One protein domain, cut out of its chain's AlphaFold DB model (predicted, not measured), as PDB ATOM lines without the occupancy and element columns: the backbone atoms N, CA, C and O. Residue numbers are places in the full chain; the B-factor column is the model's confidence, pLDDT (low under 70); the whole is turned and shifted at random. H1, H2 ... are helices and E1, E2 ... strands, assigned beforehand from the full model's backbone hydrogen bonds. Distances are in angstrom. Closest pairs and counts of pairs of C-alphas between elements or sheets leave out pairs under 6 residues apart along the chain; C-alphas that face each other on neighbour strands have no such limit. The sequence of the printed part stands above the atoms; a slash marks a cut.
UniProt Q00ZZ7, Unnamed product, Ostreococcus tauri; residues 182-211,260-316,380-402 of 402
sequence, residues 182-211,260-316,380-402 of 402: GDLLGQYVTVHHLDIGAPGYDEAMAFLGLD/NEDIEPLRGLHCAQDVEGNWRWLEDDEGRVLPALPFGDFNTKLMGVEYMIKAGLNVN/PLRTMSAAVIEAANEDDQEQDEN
ATOM      1  N   GLY A 182     -16.141 -42.893 -13.281       68.94
ATOM      2  CA  GLY A 182     -15.425 -43.765 -14.212       68.94
ATOM      3  C   GLY A 182     -16.360 -44.519 -15.156       68.94
ATOM      4  O   GLY A 182     -16.118 -44.513 -16.359       68.94
ATOM      5  N   ASP A 183     -17.460 -45.074 -14.646       70.19
ATOM      6  CA  ASP A 183     -18.446 -45.797 -15.460       70.19
ATOM      7  C   ASP A 183     -19.147 -44.867 -16.453       70.19
ATOM      8  O   ASP A 183     -19.316 -45.211 -17.621       70.19
ATOM      9  N   LEU A 184     -19.488 -43.649 -16.018       75.06
ATOM     10  CA  LEU A 184     -20.052 -42.631 -16.905       75.06
ATOM     11  C   LEU A 184     -19.040 -42.224 -17.982       75.06
ATOM     12  O   LEU A 184     -19.370 -42.188 -19.162       75.06
ATOM     13  N   LEU A 185     -17.788 -41.953 -17.605       76.75
ATOM     14  CA  LEU A 185     -16.723 -41.609 -18.553       76.75
ATOM     15  C   LEU A 185     -16.355 -42.787 -19.474       76.75
ATOM     16  O   LEU A 185     -15.873 -42.566 -20.584       76.75
ATOM     17  N   GLY A 186     -16.614 -44.025 -19.057       78.62
ATOM     18  CA  GLY A 186     -16.488 -45.228 -19.878       78.62
ATOM     19  C   GLY A 186     -17.507 -45.301 -21.017       78.62
ATOM     20  O   GLY A 186     -17.278 -46.005 -21.995       78.62
ATOM     21  N   GLN A 187     -18.603 -44.544 -20.940       83.38
ATOM     22  CA  GLN A 187     -19.629 -44.508 -21.987       83.38
ATOM     23  C   GLN A 187     -19.327 -43.492 -23.090       83.38
ATOM     24  O   GLN A 187     -19.967 -43.537 -24.140       83.38
ATOM     25  N   TYR A 188     -18.373 -42.580 -22.872       87.56
ATOM     26  CA  TYR A 188     -18.088 -41.476 -23.782       87.56
ATOM     27  C   TYR A 188     -16.701 -41.582 -24.410       87.56
ATOM     28  O   TYR A 188     -15.710 -41.874 -23.739       87.56
ATOM     29  N   VAL A 189     -16.637 -41.268 -25.700       90.00
ATOM     30  CA  VAL A 189     -15.425 -41.237 -26.520       90.00
ATOM     31  C   VAL A 189     -15.222 -39.819 -27.050       90.00
ATOM     32  O   VAL A 189     -16.180 -39.121 -27.401       90.00
ATOM     33  N   THR A 190     -13.963 -39.386 -27.108       90.88
ATOM     34  CA  THR A 190     -13.588 -38.149 -27.799       90.88
ATOM     35  C   THR A 190     -13.499 -38.432 -29.293       90.88
ATOM     36  O   THR A 190     -12.632 -39.180 -29.738       90.88
ATOM     37  N   VAL A 191     -14.405 -37.836 -30.063       91.88
ATOM     38  CA  VAL A 191     -14.517 -38.023 -31.511       91.88
ATOM     39  C   VAL A 191     -14.161 -36.721 -32.218       91.88
ATOM     40  O   VAL A 191     -14.608 -35.638 -31.849       91.88
ATOM     41  N   HIS A 192     -13.352 -36.823 -33.261       92.12
ATOM     42  CA  HIS A 192     -12.959 -35.730 -34.133       92.12
ATOM     43  C   HIS A 192     -13.825 -35.770 -35.386       92.12
ATOM     44  O   HIS A 192     -13.708 -36.661 -36.224       92.12
ATOM     45  N   HIS A 193     -14.729 -34.804 -35.482       92.19
ATOM     46  CA  HIS A 193     -15.719 -34.697 -36.540       92.19
ATOM     47  C   HIS A 193     -15.243 -33.745 -37.638       92.19
ATOM     48  O   HIS A 193     -14.823 -32.626 -37.350       92.19
ATOM     49  N   LEU A 194     -15.310 -34.187 -38.888       90.94
ATOM     50  CA  LEU A 194     -14.969 -33.417 -40.074       90.94
ATOM     51  C   LEU A 194     -16.253 -33.041 -40.820       90.94
ATOM     52  O   LEU A 194     -16.947 -33.898 -41.372       90.94
ATOM     53  N   ASP A 195     -16.563 -31.746 -40.824       87.75
ATOM     54  CA  ASP A 195     -17.748 -31.212 -41.488       87.75
ATOM     55  C   ASP A 195     -17.667 -31.359 -43.015       87.75
ATOM     56  O   ASP A 195     -16.600 -31.271 -43.627       87.75
ATOM     57  N   ILE A 196     -18.832 -31.508 -43.648       87.00
ATOM     58  CA  ILE A 196     -18.946 -31.559 -45.109       87.00
ATOM     59  C   ILE A 196     -18.426 -30.247 -45.709       87.00
ATOM     60  O   ILE A 196     -18.903 -29.160 -45.370       87.00
ATOM     61  N   GLY A 197     -17.466 -30.352 -46.629       82.50
ATOM     62  CA  GLY A 197     -16.835 -29.204 -47.283       82.50
ATOM     63  C   GLY A 197     -15.765 -28.498 -46.444       82.50
ATOM     64  O   GLY A 197     -15.263 -27.449 -46.859       82.50
ATOM     65  N   ALA A 198     -15.399 -29.047 -45.280       88.56
ATOM     66  CA  ALA A 198     -14.210 -28.617 -44.557       88.56
ATOM     67  C   ALA A 198     -12.929 -28.993 -45.334       88.56
ATOM     68  O   ALA A 198     -12.920 -29.966 -46.095       88.56
ATOM     69  N   PRO A 199     -11.820 -28.253 -45.155       89.06
ATOM     70  CA  PRO A 199     -10.524 -28.652 -45.695       89.06
ATOM     71  C   PRO A 199     -10.166 -30.084 -45.279       89.06
ATOM     72  O   PRO A 199     -10.247 -30.422 -44.100       89.06
ATOM     73  N   GLY A 200      -9.771 -30.913 -46.247       86.44
ATOM     74  CA  GLY A 200      -9.469 -32.333 -46.035       86.44
ATOM     75  C   GLY A 200     -10.671 -33.276 -46.165       86.44
ATOM     76  O   GLY A 200     -10.467 -34.479 -46.211       86.44
ATOM     77  N   TYR A 201     -11.909 -32.780 -46.289       88.00
ATOM     78  CA  TYR A 201     -13.088 -33.642 -46.453       88.00
ATOM     79  C   TYR A 201     -13.021 -34.489 -47.735       88.00
ATOM     80  O   TYR A 201     -13.140 -35.708 -47.672       88.00
ATOM     81  N   ASP A 202     -12.744 -33.863 -48.881       87.12
ATOM     82  CA  ASP A 202     -12.686 -34.557 -50.179       87.12
ATOM     83  C   ASP A 202     -11.561 -35.607 -50.222       87.12
ATOM     84  O   ASP A 202     -11.711 -36.692 -50.774       87.12
ATOM     85  N   GLU A 203     -10.423 -35.294 -49.602       88.50
ATOM     86  CA  GLU A 203      -9.290 -36.212 -49.492       88.50
ATOM     87  C   GLU A 203      -9.632 -37.412 -48.585       88.50
ATOM     88  O   GLU A 203      -9.183 -38.530 -48.849       88.50
ATOM     89  N   ALA A 204     -10.437 -37.200 -47.538       87.25
ATOM     90  CA  ALA A 204     -10.884 -38.250 -46.627       87.25
ATOM     91  C   ALA A 204     -11.933 -39.151 -47.293       87.25
ATOM     92  O   ALA A 204     -11.828 -40.369 -47.191       87.25
ATOM     93  N   MET A 205     -12.867 -38.575 -48.055       86.12
ATOM     94  CA  MET A 205     -13.819 -39.325 -48.884       86.12
ATOM     95  C   MET A 205     -13.098 -40.237 -49.884       86.12
ATOM     96  O   MET A 205     -13.373 -41.434 -49.930       86.12
ATOM     97  N   ALA A 206     -12.100 -39.702 -50.594       86.31
ATOM     98  CA  ALA A 206     -11.292 -40.478 -51.532       86.31
ATOM     99  C   ALA A 206     -10.476 -41.586 -50.838       86.31
ATOM    100  O   ALA A 206     -10.327 -42.683 -51.371       86.31
ATOM    101  N   PHE A 207      -9.944 -41.324 -49.637       87.31
ATOM    102  CA  PHE A 207      -9.251 -42.342 -48.839       87.31
ATOM    103  C   PHE A 207     -10.186 -43.491 -48.441       87.31
ATOM    104  O   PHE A 207      -9.810 -44.661 -48.539       87.31
ATOM    105  N   LEU A 208     -11.405 -43.152 -48.020       85.06
ATOM    106  CA  LEU A 208     -12.440 -44.116 -47.661       85.06
ATOM    107  C   LEU A 208     -13.060 -44.795 -48.891       85.06
ATOM    108  O   LEU A 208     -13.829 -45.734 -48.742       85.06
ATOM    109  N   GLY A 209     -12.723 -44.354 -50.107       79.31
ATOM    110  CA  GLY A 209     -13.322 -44.871 -51.336       79.31
ATOM    111  C   GLY A 209     -14.817 -44.563 -51.448       79.31
ATOM    112  O   GLY A 209     -15.503 -45.202 -52.250       79.31
ATOM    113  N   LEU A 210     -15.297 -43.588 -50.668       76.69
ATOM    114  CA  LEU A 210     -16.644 -43.026 -50.710       76.69
ATOM    115  C   LEU A 210     -16.714 -41.993 -51.846       76.69
ATOM    116  O   LEU A 210     -17.041 -40.832 -51.628       76.69
ATOM    117  N   ASP A 211     -16.314 -42.371 -53.057       60.72
ATOM    118  CA  ASP A 211     -16.368 -41.459 -54.197       60.72
ATOM    119  C   ASP A 211     -17.814 -41.338 -54.709       60.72
ATOM    120  O   ASP A 211     -18.518 -42.335 -54.863       60.72
ATOM    121  N   ASN A 260     -35.179 -45.891 -36.226       44.97
ATOM    122  CA  ASN A 260     -34.370 -44.682 -36.177       44.97
ATOM    123  C   ASN A 260     -35.245 -43.457 -36.494       44.97
ATOM    124  O   ASN A 260     -34.907 -42.671 -37.377       44.97
ATOM    125  N   GLU A 261     -36.395 -43.301 -35.833       46.78
ATOM    126  CA  GLU A 261     -37.320 -42.205 -36.161       46.78
ATOM    127  C   GLU A 261     -36.872 -40.834 -35.614       46.78
ATOM    128  O   GLU A 261     -37.274 -39.816 -36.168       46.78
ATOM    129  N   ASP A 262     -35.943 -40.781 -34.647       48.53
ATOM    130  CA  ASP A 262     -35.543 -39.521 -33.985       48.53
ATOM    131  C   ASP A 262     -34.035 -39.190 -34.020       48.53
ATOM    132  O   ASP A 262     -33.599 -38.192 -33.437       48.53
ATOM    133  N   ILE A 263     -33.200 -39.994 -34.686       51.22
ATOM    134  CA  ILE A 263     -31.753 -39.736 -34.735       51.22
ATOM    135  C   ILE A 263     -31.428 -38.954 -36.005       51.22
ATOM    136  O   ILE A 263     -31.445 -39.498 -37.108       51.22
ATOM    137  N   GLU A 264     -31.107 -37.666 -35.852       56.41
ATOM    138  CA  GLU A 264     -30.561 -36.876 -36.956       56.41
ATOM    139  C   GLU A 264     -29.335 -37.604 -37.536       56.41
ATOM    140  O   GLU A 264     -28.401 -37.903 -36.783       56.41
ATOM    141  N   PRO A 265     -29.308 -37.895 -38.852       59.69
ATOM    142  CA  PRO A 265     -28.176 -38.573 -39.458       59.69
ATOM    143  C   PRO A 265     -26.931 -37.719 -39.247       59.69
ATOM    144  O   PRO A 265     -26.909 -36.534 -39.604       59.69
ATOM    145  N   LEU A 266     -25.900 -38.321 -38.656       70.06
ATOM    146  CA  LEU A 266     -24.620 -37.669 -38.445       70.06
ATOM    147  C   LEU A 266     -24.037 -37.277 -39.804       70.06
ATOM    148  O   LEU A 266     -23.640 -38.117 -40.603       70.06
ATOM    149  N   ARG A 267     -24.033 -35.975 -40.092       76.38
ATOM    150  CA  ARG A 267     -23.478 -35.438 -41.337       76.38
ATOM    151  C   ARG A 267     -21.987 -35.201 -41.174       76.38
ATOM    152  O   ARG A 267     -21.604 -34.503 -40.242       76.38
ATOM    153  N   GLY A 268     -21.179 -35.677 -42.115       85.94
ATOM    154  CA  GLY A 268     -19.720 -35.538 -42.095       85.94
ATOM    155  C   GLY A 268     -19.016 -36.838 -41.709       85.94
ATOM    156  O   GLY A 268     -19.675 -37.860 -41.549       85.94
ATOM    157  N   LEU A 269     -17.691 -36.784 -41.574       89.69
ATOM    158  CA  LEU A 269     -16.852 -37.945 -41.251       89.69
ATOM    159  C   LEU A 269     -16.355 -37.876 -39.805       89.69
ATOM    160  O   LEU A 269     -16.170 -36.786 -39.260       89.69
ATOM    161  N   HIS A 270     -16.107 -39.018 -39.176       92.81
ATOM    162  CA  HIS A 270     -15.758 -39.113 -37.766       92.81
ATOM    163  C   HIS A 270     -14.506 -39.960 -37.601       92.81
ATOM    164  O   HIS A 270     -14.401 -41.070 -38.113       92.81
ATOM    165  N   CYS A 271     -13.557 -39.463 -36.818       92.81
ATOM    166  CA  CYS A 271     -12.401 -40.245 -36.421       92.81
ATOM    167  C   CYS A 271     -12.221 -40.246 -34.908       92.81
ATOM    168  O   CYS A 271     -12.549 -39.284 -34.215       92.81
ATOM    169  N   ALA A 272     -11.719 -41.353 -34.380       93.12
ATOM    170  CA  ALA A 272     -11.460 -41.516 -32.958       93.12
ATOM    171  C   ALA A 272     -10.177 -42.316 -32.744       93.12
ATOM    172  O   ALA A 272      -9.685 -42.992 -33.654       93.12
ATOM    173  N   GLN A 273      -9.638 -42.210 -31.534       93.00
ATOM    174  CA  GLN A 273      -8.485 -42.989 -31.113       93.00
ATOM    175  C   GLN A 273      -8.950 -44.301 -30.469       93.00
ATOM    176  O   GLN A 273      -9.935 -44.312 -29.728       93.00
ATOM    177  N   ASP A 274      -8.246 -45.394 -30.734       91.00
ATOM    178  CA  ASP A 274      -8.410 -46.661 -30.026       91.00
ATOM    179  C   ASP A 274      -7.590 -46.705 -28.724       91.00
ATOM    180  O   ASP A 274      -6.773 -45.825 -28.435       91.00
ATOM    181  N   VAL A 275      -7.826 -47.733 -27.908       87.81
ATOM    182  CA  VAL A 275      -7.090 -47.961 -26.651       87.81
ATOM    183  C   VAL A 275      -5.590 -48.219 -26.844       87.81
ATOM    184  O   VAL A 275      -4.834 -48.129 -25.883       87.81
ATOM    185  N   GLU A 276      -5.146 -48.535 -28.062       86.75
ATOM    186  CA  GLU A 276      -3.733 -48.741 -28.405       86.75
ATOM    187  C   GLU A 276      -3.049 -47.439 -28.858       86.75
ATOM    188  O   GLU A 276      -1.835 -47.406 -29.063       86.75
ATOM    189  N   GLY A 277      -3.814 -46.353 -28.997       87.25
ATOM    190  CA  GLY A 277      -3.331 -45.048 -29.420       87.25
ATOM    191  C   GLY A 277      -3.384 -44.806 -30.932       87.25
ATOM    192  O   GLY A 277      -2.998 -43.718 -31.373       87.25
ATOM    193  N   ASN A 278      -3.880 -45.754 -31.731       92.44
ATOM    194  CA  ASN A 278      -4.052 -45.567 -33.169       92.44
ATOM    195  C   ASN A 278      -5.355 -44.823 -33.477       92.44
ATOM    196  O   ASN A 278      -6.336 -44.875 -32.741       92.44
ATOM    197  N   TRP A 279      -5.364 -44.130 -34.606       93.25
ATOM    198  CA  TRP A 279      -6.494 -43.368 -35.117       93.25
ATOM    199  C   TRP A 279      -7.270 -44.164 -36.145       93.25
ATOM    200  O   TRP A 279      -6.692 -44.912 -36.929       93.25
ATOM    201  N   ARG A 280      -8.585 -43.991 -36.173       92.06
ATOM    202  CA  ARG A 280      -9.453 -44.723 -37.091       92.06
ATOM    203  C   ARG A 280     -10.591 -43.847 -37.564       92.06
ATOM    204  O   ARG A 280     -11.152 -43.096 -36.768       92.06
ATOM    205  N   TRP A 281     -10.926 -43.972 -38.841       92.44
ATOM    206  CA  TRP A 281     -12.190 -43.471 -39.367       92.44
ATOM    207  C   TRP A 281     -13.306 -44.425 -38.955       92.44
ATOM    208  O   TRP A 281     -13.145 -45.643 -39.030       92.44
ATOM    209  N   LEU A 282     -14.417 -43.871 -38.490       90.69
ATOM    210  CA  LEU A 282     -15.557 -44.647 -38.013       90.69
ATOM    211  C   LEU A 282     -16.511 -45.026 -39.152       90.69
ATOM    212  O   LEU A 282     -17.365 -45.885 -38.965       90.69
ATOM    213  N   GLU A 283     -16.343 -44.417 -40.322       89.81
ATOM    214  CA  GLU A 283     -17.012 -44.771 -41.576       89.81
ATOM    215  C   GLU A 283     -16.222 -45.795 -42.404       89.81
ATOM    216  O   GLU A 283     -16.701 -46.235 -43.443       89.81
ATOM    217  N   ASP A 284     -15.009 -46.164 -41.976       88.69
ATOM    218  CA  ASP A 284     -14.169 -47.113 -42.707       88.69
ATOM    219  C   ASP A 284     -14.688 -48.540 -42.539       88.69
ATOM    220  O   ASP A 284     -14.736 -49.071 -41.426       88.69
ATOM    221  N   ASP A 285     -15.045 -49.157 -43.657       83.31
ATOM    222  CA  ASP A 285     -15.552 -50.523 -43.779       83.31
ATOM    223  C   ASP A 285     -14.443 -51.581 -43.684       83.31
ATOM    224  O   ASP A 285     -14.702 -52.733 -43.351       83.31
ATOM    225  N   GLU A 286     -13.185 -51.194 -43.898       81.69
ATOM    226  CA  GLU A 286     -12.027 -52.084 -43.767       81.69
ATOM    227  C   GLU A 286     -11.448 -52.119 -42.339       81.69
ATOM    228  O   GLU A 286     -10.709 -53.048 -41.971       81.69
ATOM    229  N   GLY A 287     -11.768 -51.115 -41.517       81.81
ATOM    230  CA  GLY A 287     -11.286 -50.979 -40.143       81.81
ATOM    231  C   GLY A 287      -9.785 -50.702 -40.040       81.81
ATOM    232  O   GLY A 287      -9.118 -51.198 -39.130       81.81
ATOM    233  N   ARG A 288      -9.240 -49.942 -40.987       87.00
ATOM    234  CA  ARG A 288      -7.831 -49.561 -41.064       87.00
ATOM    235  C   ARG A 288      -7.452 -48.655 -39.898       87.00
ATOM    236  O   ARG A 288      -8.166 -47.723 -39.529       87.00
ATOM    237  N   VAL A 289      -6.273 -48.926 -39.350       90.06
ATOM    238  CA  VAL A 289      -5.646 -48.113 -38.306       90.06
ATOM    239  C   VAL A 289      -4.652 -47.134 -38.918       90.06
ATOM    240  O   VAL A 289      -3.893 -47.464 -39.832       90.06
ATOM    241  N   LEU A 290      -4.649 -45.917 -38.394       89.44
ATOM    242  CA  LEU A 290      -3.768 -44.824 -38.765       89.44
ATOM    243  C   LEU A 290      -2.853 -44.512 -37.573       89.44
ATOM    244  O   LEU A 290      -3.334 -44.317 -36.461       89.44
ATOM    245  N   PRO A 291      -1.530 -44.409 -37.766       88.69
ATOM    246  CA  PRO A 291      -0.603 -44.152 -36.661       88.69
ATOM    247  C   PRO A 291      -0.675 -42.711 -36.123       88.69
ATOM    248  O   PRO A 291      -0.061 -42.398 -35.109       88.69
ATOM    249  N   ALA A 292      -1.366 -41.812 -36.823       89.88
ATOM    250  CA  ALA A 292      -1.522 -40.413 -36.453       89.88
ATOM    251  C   ALA A 292      -2.907 -39.914 -36.878       89.88
ATOM    252  O   ALA A 292      -3.513 -40.488 -37.787       89.88
ATOM    253  N   LEU A 293      -3.368 -38.832 -36.241       88.25
ATOM    254  CA  LEU A 293      -4.617 -38.163 -36.605       88.25
ATOM    255  C   LEU A 293      -4.587 -37.834 -38.113       88.25
ATOM    256  O   LEU A 293      -3.595 -37.254 -38.576       88.25
ATOM    257  N   PRO A 294      -5.623 -38.218 -38.882       86.19
ATOM    258  CA  PRO A 294      -5.695 -37.926 -40.308       86.19
ATOM    259  C   PRO A 294      -5.714 -36.417 -40.593       86.19
ATOM    260  O   PRO A 294      -5.832 -35.587 -39.696       86.19
ATOM    261  N   PHE A 295      -5.554 -36.046 -41.862       84.31
ATOM    262  CA  PHE A 295      -5.642 -34.651 -42.296       84.31
ATOM    263  C   PHE A 295      -7.095 -34.154 -42.212       84.31
ATOM    264  O   PHE A 295      -8.035 -34.911 -42.445       84.31
ATOM    265  N   GLY A 296      -7.278 -32.874 -41.892       86.50
ATOM    266  CA  GLY A 296      -8.593 -32.241 -41.849       86.50
ATOM    267  C   GLY A 296      -8.695 -31.155 -40.784       86.50
ATOM    268  O   GLY A 296      -7.952 -31.161 -39.802       86.50
ATOM    269  N   ASP A 297      -9.624 -30.221 -40.980       89.62
ATOM    270  CA  ASP A 297     -10.024 -29.265 -39.941       89.62
ATOM    271  C   ASP A 297     -11.148 -29.876 -39.094       89.62
ATOM    272  O   ASP A 297     -12.334 -29.734 -39.393       89.62
ATOM    273  N   PHE A 298     -10.757 -30.592 -38.039       90.56
ATOM    274  CA  PHE A 298     -11.687 -31.313 -37.171       90.56
ATOM    275  C   PHE A 298     -12.299 -30.440 -36.074       90.56
ATOM    276  O   PHE A 298     -11.621 -29.645 -35.422       90.56
ATOM    277  N   ASN A 299     -13.564 -30.719 -35.777       88.94
ATOM    278  CA  ASN A 299     -14.273 -30.293 -34.582       88.94
ATOM    279  C   ASN A 299     -14.333 -31.450 -33.579       88.94
ATOM    280  O   ASN A 299     -14.938 -32.487 -33.840       88.94
ATOM    281  N   THR A 300     -13.729 -31.281 -32.406       90.56
ATOM    282  CA  THR A 300     -13.785 -32.299 -31.350       90.56
ATOM    283  C   THR A 300     -15.151 -32.292 -30.662       90.56
ATOM    284  O   THR A 300     -15.625 -31.249 -30.207       90.56
ATOM    285  N   LYS A 301     -15.778 -33.464 -30.565       90.19
ATOM    286  CA  LYS A 301     -17.072 -33.706 -29.924       90.19
ATOM    287  C   LYS A 301     -16.963 -34.885 -28.964       90.19
ATOM    288  O   LYS A 301     -16.224 -35.834 -29.201       90.19
ATOM    289  N   LEU A 302     -17.733 -34.826 -27.885       89.69
ATOM    290  CA  LEU A 302     -17.921 -35.963 -26.996       89.69
ATOM    291  C   LEU A 302     -19.130 -36.760 -27.488       89.69
ATOM    292  O   LEU A 302     -20.213 -36.189 -27.627       89.69
ATOM    293  N   MET A 303     -18.957 -38.051 -27.752       88.38
ATOM    294  CA  MET A 303     -20.037 -38.916 -28.232       88.38
ATOM    295  C   MET A 303     -20.168 -40.150 -27.349       88.38
ATOM    296  O   MET A 303     -19.170 -40.723 -26.916       88.38
ATOM    297  N   GLY A 304     -21.410 -40.534 -27.054       87.81
ATOM    298  CA  GLY A 304     -21.697 -41.772 -26.336       87.81
ATOM    299  C   GLY A 304     -21.552 -42.976 -27.264       87.81
ATOM    300  O   GLY A 304     -22.034 -42.926 -28.397       87.81
ATOM    301  N   VAL A 305     -20.947 -44.062 -26.783       86.25
ATOM    302  CA  VAL A 305     -20.737 -45.295 -27.563       86.25
ATOM    303  C   VAL A 305     -22.055 -45.836 -28.125       86.25
ATOM    304  O   VAL A 305     -22.132 -46.187 -29.297       86.25
ATOM    305  N   GLU A 306     -23.120 -45.835 -27.321       84.50
ATOM    306  CA  GLU A 306     -24.449 -46.289 -27.752       84.50
ATOM    307  C   GLU A 306     -25.013 -45.439 -28.899       84.50
ATOM    308  O   GLU A 306     -25.564 -45.971 -29.859       84.50
ATOM    309  N   TYR A 307     -24.841 -44.117 -28.829       85.69
ATOM    310  CA  TYR A 307     -25.285 -43.207 -29.883       85.69
ATOM    311  C   TYR A 307     -24.507 -43.433 -31.184       85.69
ATOM    312  O   TYR A 307     -25.100 -43.437 -32.256       85.69
ATOM    313  N   MET A 308     -23.196 -43.675 -31.093       85.69
ATOM    314  CA  MET A 308     -22.355 -43.974 -32.256       85.69
ATOM    315  C   MET A 308     -22.794 -45.272 -32.944       85.69
ATOM    316  O   MET A 308     -22.939 -45.290 -34.163       85.69
ATOM    317  N   ILE A 309     -23.079 -46.323 -32.168       83.25
ATOM    318  CA  ILE A 309     -23.595 -47.595 -32.695       83.25
ATOM    319  C   ILE A 309     -24.963 -47.389 -33.357       83.25
ATOM    320  O   ILE A 309     -25.173 -47.842 -34.476       83.25
ATOM    321  N   LYS A 310     -25.879 -46.659 -32.705       81.62
ATOM    322  CA  LYS A 310     -27.205 -46.343 -33.265       81.62
ATOM    323  C   LYS A 310     -27.126 -45.520 -34.551       81.62
ATOM    324  O   LYS A 310     -27.941 -45.704 -35.448       81.62
ATOM    325  N   ALA A 311     -26.130 -44.644 -34.661       80.06
ATOM    326  CA  ALA A 311     -25.863 -43.878 -35.871       80.06
ATOM    327  C   ALA A 311     -25.158 -44.690 -36.979       80.06
ATOM    328  O   ALA A 311     -24.898 -44.141 -38.046       80.06
ATOM    329  N   GLY A 312     -24.854 -45.973 -36.742       81.25
ATOM    330  CA  GLY A 312     -24.226 -46.864 -37.719       81.25
ATOM    331  C   GLY A 312     -22.712 -46.698 -37.853       81.25
ATOM    332  O   GLY A 312     -22.153 -47.087 -38.873       81.25
ATOM    333  N   LEU A 313     -22.038 -46.110 -36.859       86.62
ATOM    334  CA  LEU A 313     -20.582 -45.952 -36.868       86.62
ATOM    335  C   LEU A 313     -19.865 -47.238 -36.430       86.62
ATOM    336  O   LEU A 313     -20.296 -47.940 -35.509       86.62
ATOM    337  N   ASN A 314     -18.701 -47.495 -37.026       86.25
ATOM    338  CA  ASN A 314     -17.882 -48.673 -36.754       86.25
ATOM    339  C   ASN A 314     -17.064 -48.494 -35.466       86.25
ATOM    340  O   ASN A 314     -15.926 -48.026 -35.488       86.25
ATOM    341  N   VAL A 315     -17.657 -48.856 -34.323       83.44
ATOM    342  CA  VAL A 315     -17.028 -48.701 -32.995       83.44
ATOM    343  C   VAL A 315     -16.204 -49.931 -32.594       83.44
ATOM    344  O   VAL A 315     -14.987 -49.847 -32.468       83.44
ATOM    345  N   ASN A 316     -16.864 -51.075 -32.376       81.00
ATOM    346  CA  ASN A 316     -16.250 -52.271 -31.776       81.00
ATOM    347  C   ASN A 316     -16.068 -53.427 -32.766       81.00
ATOM    348  O   ASN A 316     -15.295 -54.352 -32.523       81.00
ATOM    349  N   PRO A 380     -11.090 -51.655 -29.287       88.19
ATOM    350  CA  PRO A 380     -12.071 -50.740 -28.717       88.19
ATOM    351  C   PRO A 380     -11.614 -49.283 -28.768       88.19
ATOM    352  O   PRO A 380     -10.426 -48.983 -28.618       88.19
ATOM    353  N   LEU A 381     -12.571 -48.367 -28.921       89.50
ATOM    354  CA  LEU A 381     -12.282 -46.938 -28.862       89.50
ATOM    355  C   LEU A 381     -11.852 -46.512 -27.457       89.50
ATOM    356  O   LEU A 381     -12.334 -47.021 -26.442       89.50
ATOM    357  N   ARG A 382     -10.960 -45.527 -27.402       87.44
ATOM    358  CA  ARG A 382     -10.477 -44.948 -26.158       87.44
ATOM    359  C   ARG A 382     -11.566 -44.097 -25.514       87.44
ATOM    360  O   ARG A 382     -11.943 -43.039 -26.018       87.44
ATOM    361  N   THR A 383     -12.060 -44.561 -24.375       87.81
ATOM    362  CA  THR A 383     -13.082 -43.852 -23.598       87.81
ATOM    363  C   THR A 383     -12.447 -42.791 -22.702       87.81
ATOM    364  O   THR A 383     -11.247 -42.825 -22.410       87.81
ATOM    365  N   MET A 384     -13.253 -41.850 -22.217       81.50
ATOM    366  CA  MET A 384     -12.773 -40.806 -21.308       81.50
ATOM    367  C   MET A 384     -12.212 -41.377 -20.003       81.50
ATOM    368  O   MET A 384     -11.307 -40.784 -19.426       81.50
ATOM    369  N   SER A 385     -12.699 -42.537 -19.550       75.38
ATOM    370  CA  SER A 385     -12.149 -43.212 -18.366       75.38
ATOM    371  C   SER A 385     -10.673 -43.597 -18.556       75.38
ATOM    372  O   SER A 385      -9.847 -43.318 -17.690       75.38
ATOM    373  N   ALA A 386     -10.316 -44.134 -19.727       64.44
ATOM    374  CA  ALA A 386      -8.942 -44.488 -20.073       64.44
ATOM    375  C   ALA A 386      -8.058 -43.245 -20.284       64.44
ATOM    376  O   ALA A 386      -6.882 -43.246 -19.929       64.44
ATOM    377  N   ALA A 387      -8.622 -42.163 -20.829       62.03
ATOM    378  CA  ALA A 387      -7.909 -40.895 -20.983       62.03
ATOM    379  C   ALA A 387      -7.548 -40.249 -19.632       62.03
ATOM    380  O   ALA A 387      -6.440 -39.746 -19.469       62.03
ATOM    381  N   VAL A 388      -8.456 -40.298 -18.651       60.16
ATOM    382  CA  VAL A 388      -8.224 -39.737 -17.309       60.16
ATOM    383  C   VAL A 388      -7.163 -40.524 -16.534       60.16
ATOM    384  O   VAL A 388      -6.354 -39.916 -15.840       60.16
ATOM    385  N   ILE A 389      -7.134 -41.853 -16.670       60.94
ATOM    386  CA  ILE A 389      -6.138 -42.700 -15.994       60.94
ATOM    387  C   ILE A 389      -4.722 -42.421 -16.518       60.94
ATOM    388  O   ILE A 389      -3.788 -42.328 -15.727       60.94
ATOM    389  N   GLU A 390      -4.540 -42.257 -17.829       60.78
ATOM    390  CA  GLU A 390      -3.220 -41.938 -18.386       60.78
ATOM    391  C   GLU A 390      -2.733 -40.542 -17.996       60.78
ATOM    392  O   GLU A 390      -1.581 -40.414 -17.599       60.78
ATOM    393  N   ALA A 391      -3.603 -39.529 -18.017       61.66
ATOM    394  CA  ALA A 391      -3.229 -38.184 -17.578       61.66
ATOM    395  C   ALA A 391      -2.763 -38.163 -16.109       61.66
ATOM    396  O   ALA A 391      -1.767 -37.526 -15.787       61.66
ATOM    397  N   ALA A 392      -3.433 -38.919 -15.231       59.53
ATOM    398  CA  ALA A 392      -3.003 -39.062 -13.841       59.53
ATOM    399  C   ALA A 392      -1.627 -39.747 -13.723       59.53
ATOM    400  O   ALA A 392      -0.784 -39.316 -12.944       59.53
ATOM    401  N   ASN A 393      -1.370 -40.775 -14.540       62.22
ATOM    402  CA  ASN A 393      -0.091 -41.489 -14.537       62.22
ATOM    403  C   ASN A 393       1.073 -40.671 -15.132       62.22
ATOM    404  O   ASN A 393       2.229 -40.936 -14.796       62.22
ATOM    405  N   GLU A 394       0.799 -39.728 -16.037       61.84
ATOM    406  CA  GLU A 394       1.795 -38.788 -16.574       61.84
ATOM    407  C   GLU A 394       2.173 -37.724 -15.528       61.84
ATOM    408  O   GLU A 394       3.361 -37.459 -15.328       61.84
ATOM    409  N   ASP A 395       1.192 -37.194 -14.788       59.44
ATOM    410  CA  ASP A 395       1.409 -36.205 -13.721       59.44
ATOM    411  C   ASP A 395       2.202 -36.770 -12.523       59.44
ATOM    412  O   ASP A 395       2.934 -36.030 -11.854       59.44
ATOM    413  N   ASP A 396       2.085 -38.072 -12.246       56.59
ATOM    414  CA  ASP A 396       2.863 -38.753 -11.202       56.59
ATOM    415  C   ASP A 396       4.323 -38.991 -11.635       56.59
ATOM    416  O   ASP A 396       5.242 -38.875 -10.824       56.59
ATOM    417  N   GLN A 397       4.574 -39.235 -12.928       54.00
ATOM    418  CA  GLN A 397       5.939 -39.383 -13.458       54.00
ATOM    419  C   GLN A 397       6.705 -38.055 -13.486       54.00
ATOM    420  O   GLN A 397       7.904 -38.038 -13.214       54.00
ATOM    421  N   GLU A 398       6.033 -36.930 -13.755       55.22
ATOM    422  CA  GLU A 398       6.671 -35.606 -13.704       55.22
ATOM    423  C   GLU A 398       6.994 -35.143 -12.268       55.22
ATOM    424  O   GLU A 398       7.868 -34.292 -12.072       55.22
ATOM    425  N   GLN A 399       6.323 -35.700 -11.254       52.97
ATOM    426  CA  GLN A 399       6.581 -35.384  -9.846       52.97
ATOM    427  C   GLN A 399       7.757 -36.168  -9.250       52.97
ATOM    428  O   GLN A 399       8.425 -35.642  -8.362       52.97
ATOM    429  N   ASP A 400       8.062 -37.360  -9.768       53.16
ATOM    430  CA  ASP A 400       9.217 -38.163  -9.339       53.16
ATOM    431  C   ASP A 400      10.550 -37.735  -9.996       53.16
ATOM    432  O   ASP A 400      11.628 -38.162  -9.568       53.16
ATOM    433  N   GLU A 401      10.509 -36.874 -11.021       49.00
ATOM    434  CA  GLU A 401      11.700 -36.359 -11.723       49.00
ATOM    435  C   GLU A 401      12.179 -34.963 -11.257       49.00
ATOM    436  O   GLU A 401      13.195 -34.466 -11.760       49.00
ATOM    437  N   ASN A 402      11.512 -34.344 -10.274       40.62
ATOM    438  CA  ASN A 402      11.902 -33.060  -9.657       40.62
ATOM    439  C   ASN A 402      12.382 -33.222  -8.210       40.62
ATOM    440  O   ASN A 402      13.235 -32.398  -7.788       40.62
TER     441      ASN A 402
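Overview. This is residues 182 to 211, 260 to 316 and 380 to 402 of the 402 residues of the protein "Unnamed product" of Ostreococcus tauri (UniProt Q00ZZ7). A small, strongly twisted sheet of four strands makes the middle of the model, and helix H4 leads away from it as a long arm; residues 390 to 402, of which 390 to 400 belong to H4, stick out free. H1, H3 and the H4 residues 384 to 387 gather near the beginning of strand E1, while H2 lies by that strand's other end. The printed part has 110 residues with four named helices and four named strands, in the order H1 E1 H2 E2 E3 E4 H3 H4; the sheet's order is E3 - E2 - E1 - E4, all antiparallel, and the class is mixed, helices and strands. The whole is only just compact, close to loose, with a radius of gyration of the C-alphas of 15.6 A, and it is elongated, spanning 53 by 31 by 23 A.

Along the chain. In the sheet, E1 is residues 188 to 194, 18.4 A long, beginning at C-alpha 188 (-18.088, -41.476, -23.782). E2 is residues 269 to 273, 14.1 A, E3 residues 279 to 281, and E4 residues 299 to 304, 16.0 A. H1 is residues 182 to 186, H2 residues 201 to 208, 10.6 A, and H3 residues 305 to 310. H4, residues 384 to 400, is 25.2 A long, from C-alpha 384 (-12.773, -40.806, -21.308) to C-alpha 400 (9.217, -38.163, -9.339).

Arrangement. The inner strands E1 and E2 are antiparallel at 137 degrees, with N 192 and O 271 within hydrogen-bond range at 2.8 A. E4, an edge strand, is antiparallel to E1 at 144 degrees, with N 191 and O 301 at 2.8 A. E3, the other edge strand, forms a hairpin with E2, at 155 degrees, with N 280 and O 272 at 2.9 A. H2, H3 and H4 are on the sheet but each only grazes it, H4 with residues 384 to 387. The closest C-alphas of E1 and H2 are those of Leu 194 and Tyr 201, 6.7 A apart; of E1 and H3, Tyr 188 and Val 305, 6.0 A; of E1 and H4, Val 189 and Met 384, 5.9 A. H1 is not on the sheet. It touches H4, which meets it with residues 384 to 386 alone; the closest C-alphas are those of Leu 185 and Ser 385, 4.9 A apart. H2 and H4 are apart, and so are H3 and H4. In H1, H2, H3 and H4 every O i to N i+4 pair is within hydrogen-bond range.

Size, cuts and confidence. The C-alphas of Glu 261 and Asn 402, the two farthest apart, are 56.6 A apart. Residues 212 to 259 are not printed, with 25.7 A between C-alphas 211 and 260; residues 317 to 379 are not printed, with 5.4 A between C-alphas 316 and 380. The link from E3 to E4, residues 282 to 298, is long. The mean pLDDT of the printed part is 79.6, and residues 182, 211, 260 to 265 and 386 to 402 are under 70.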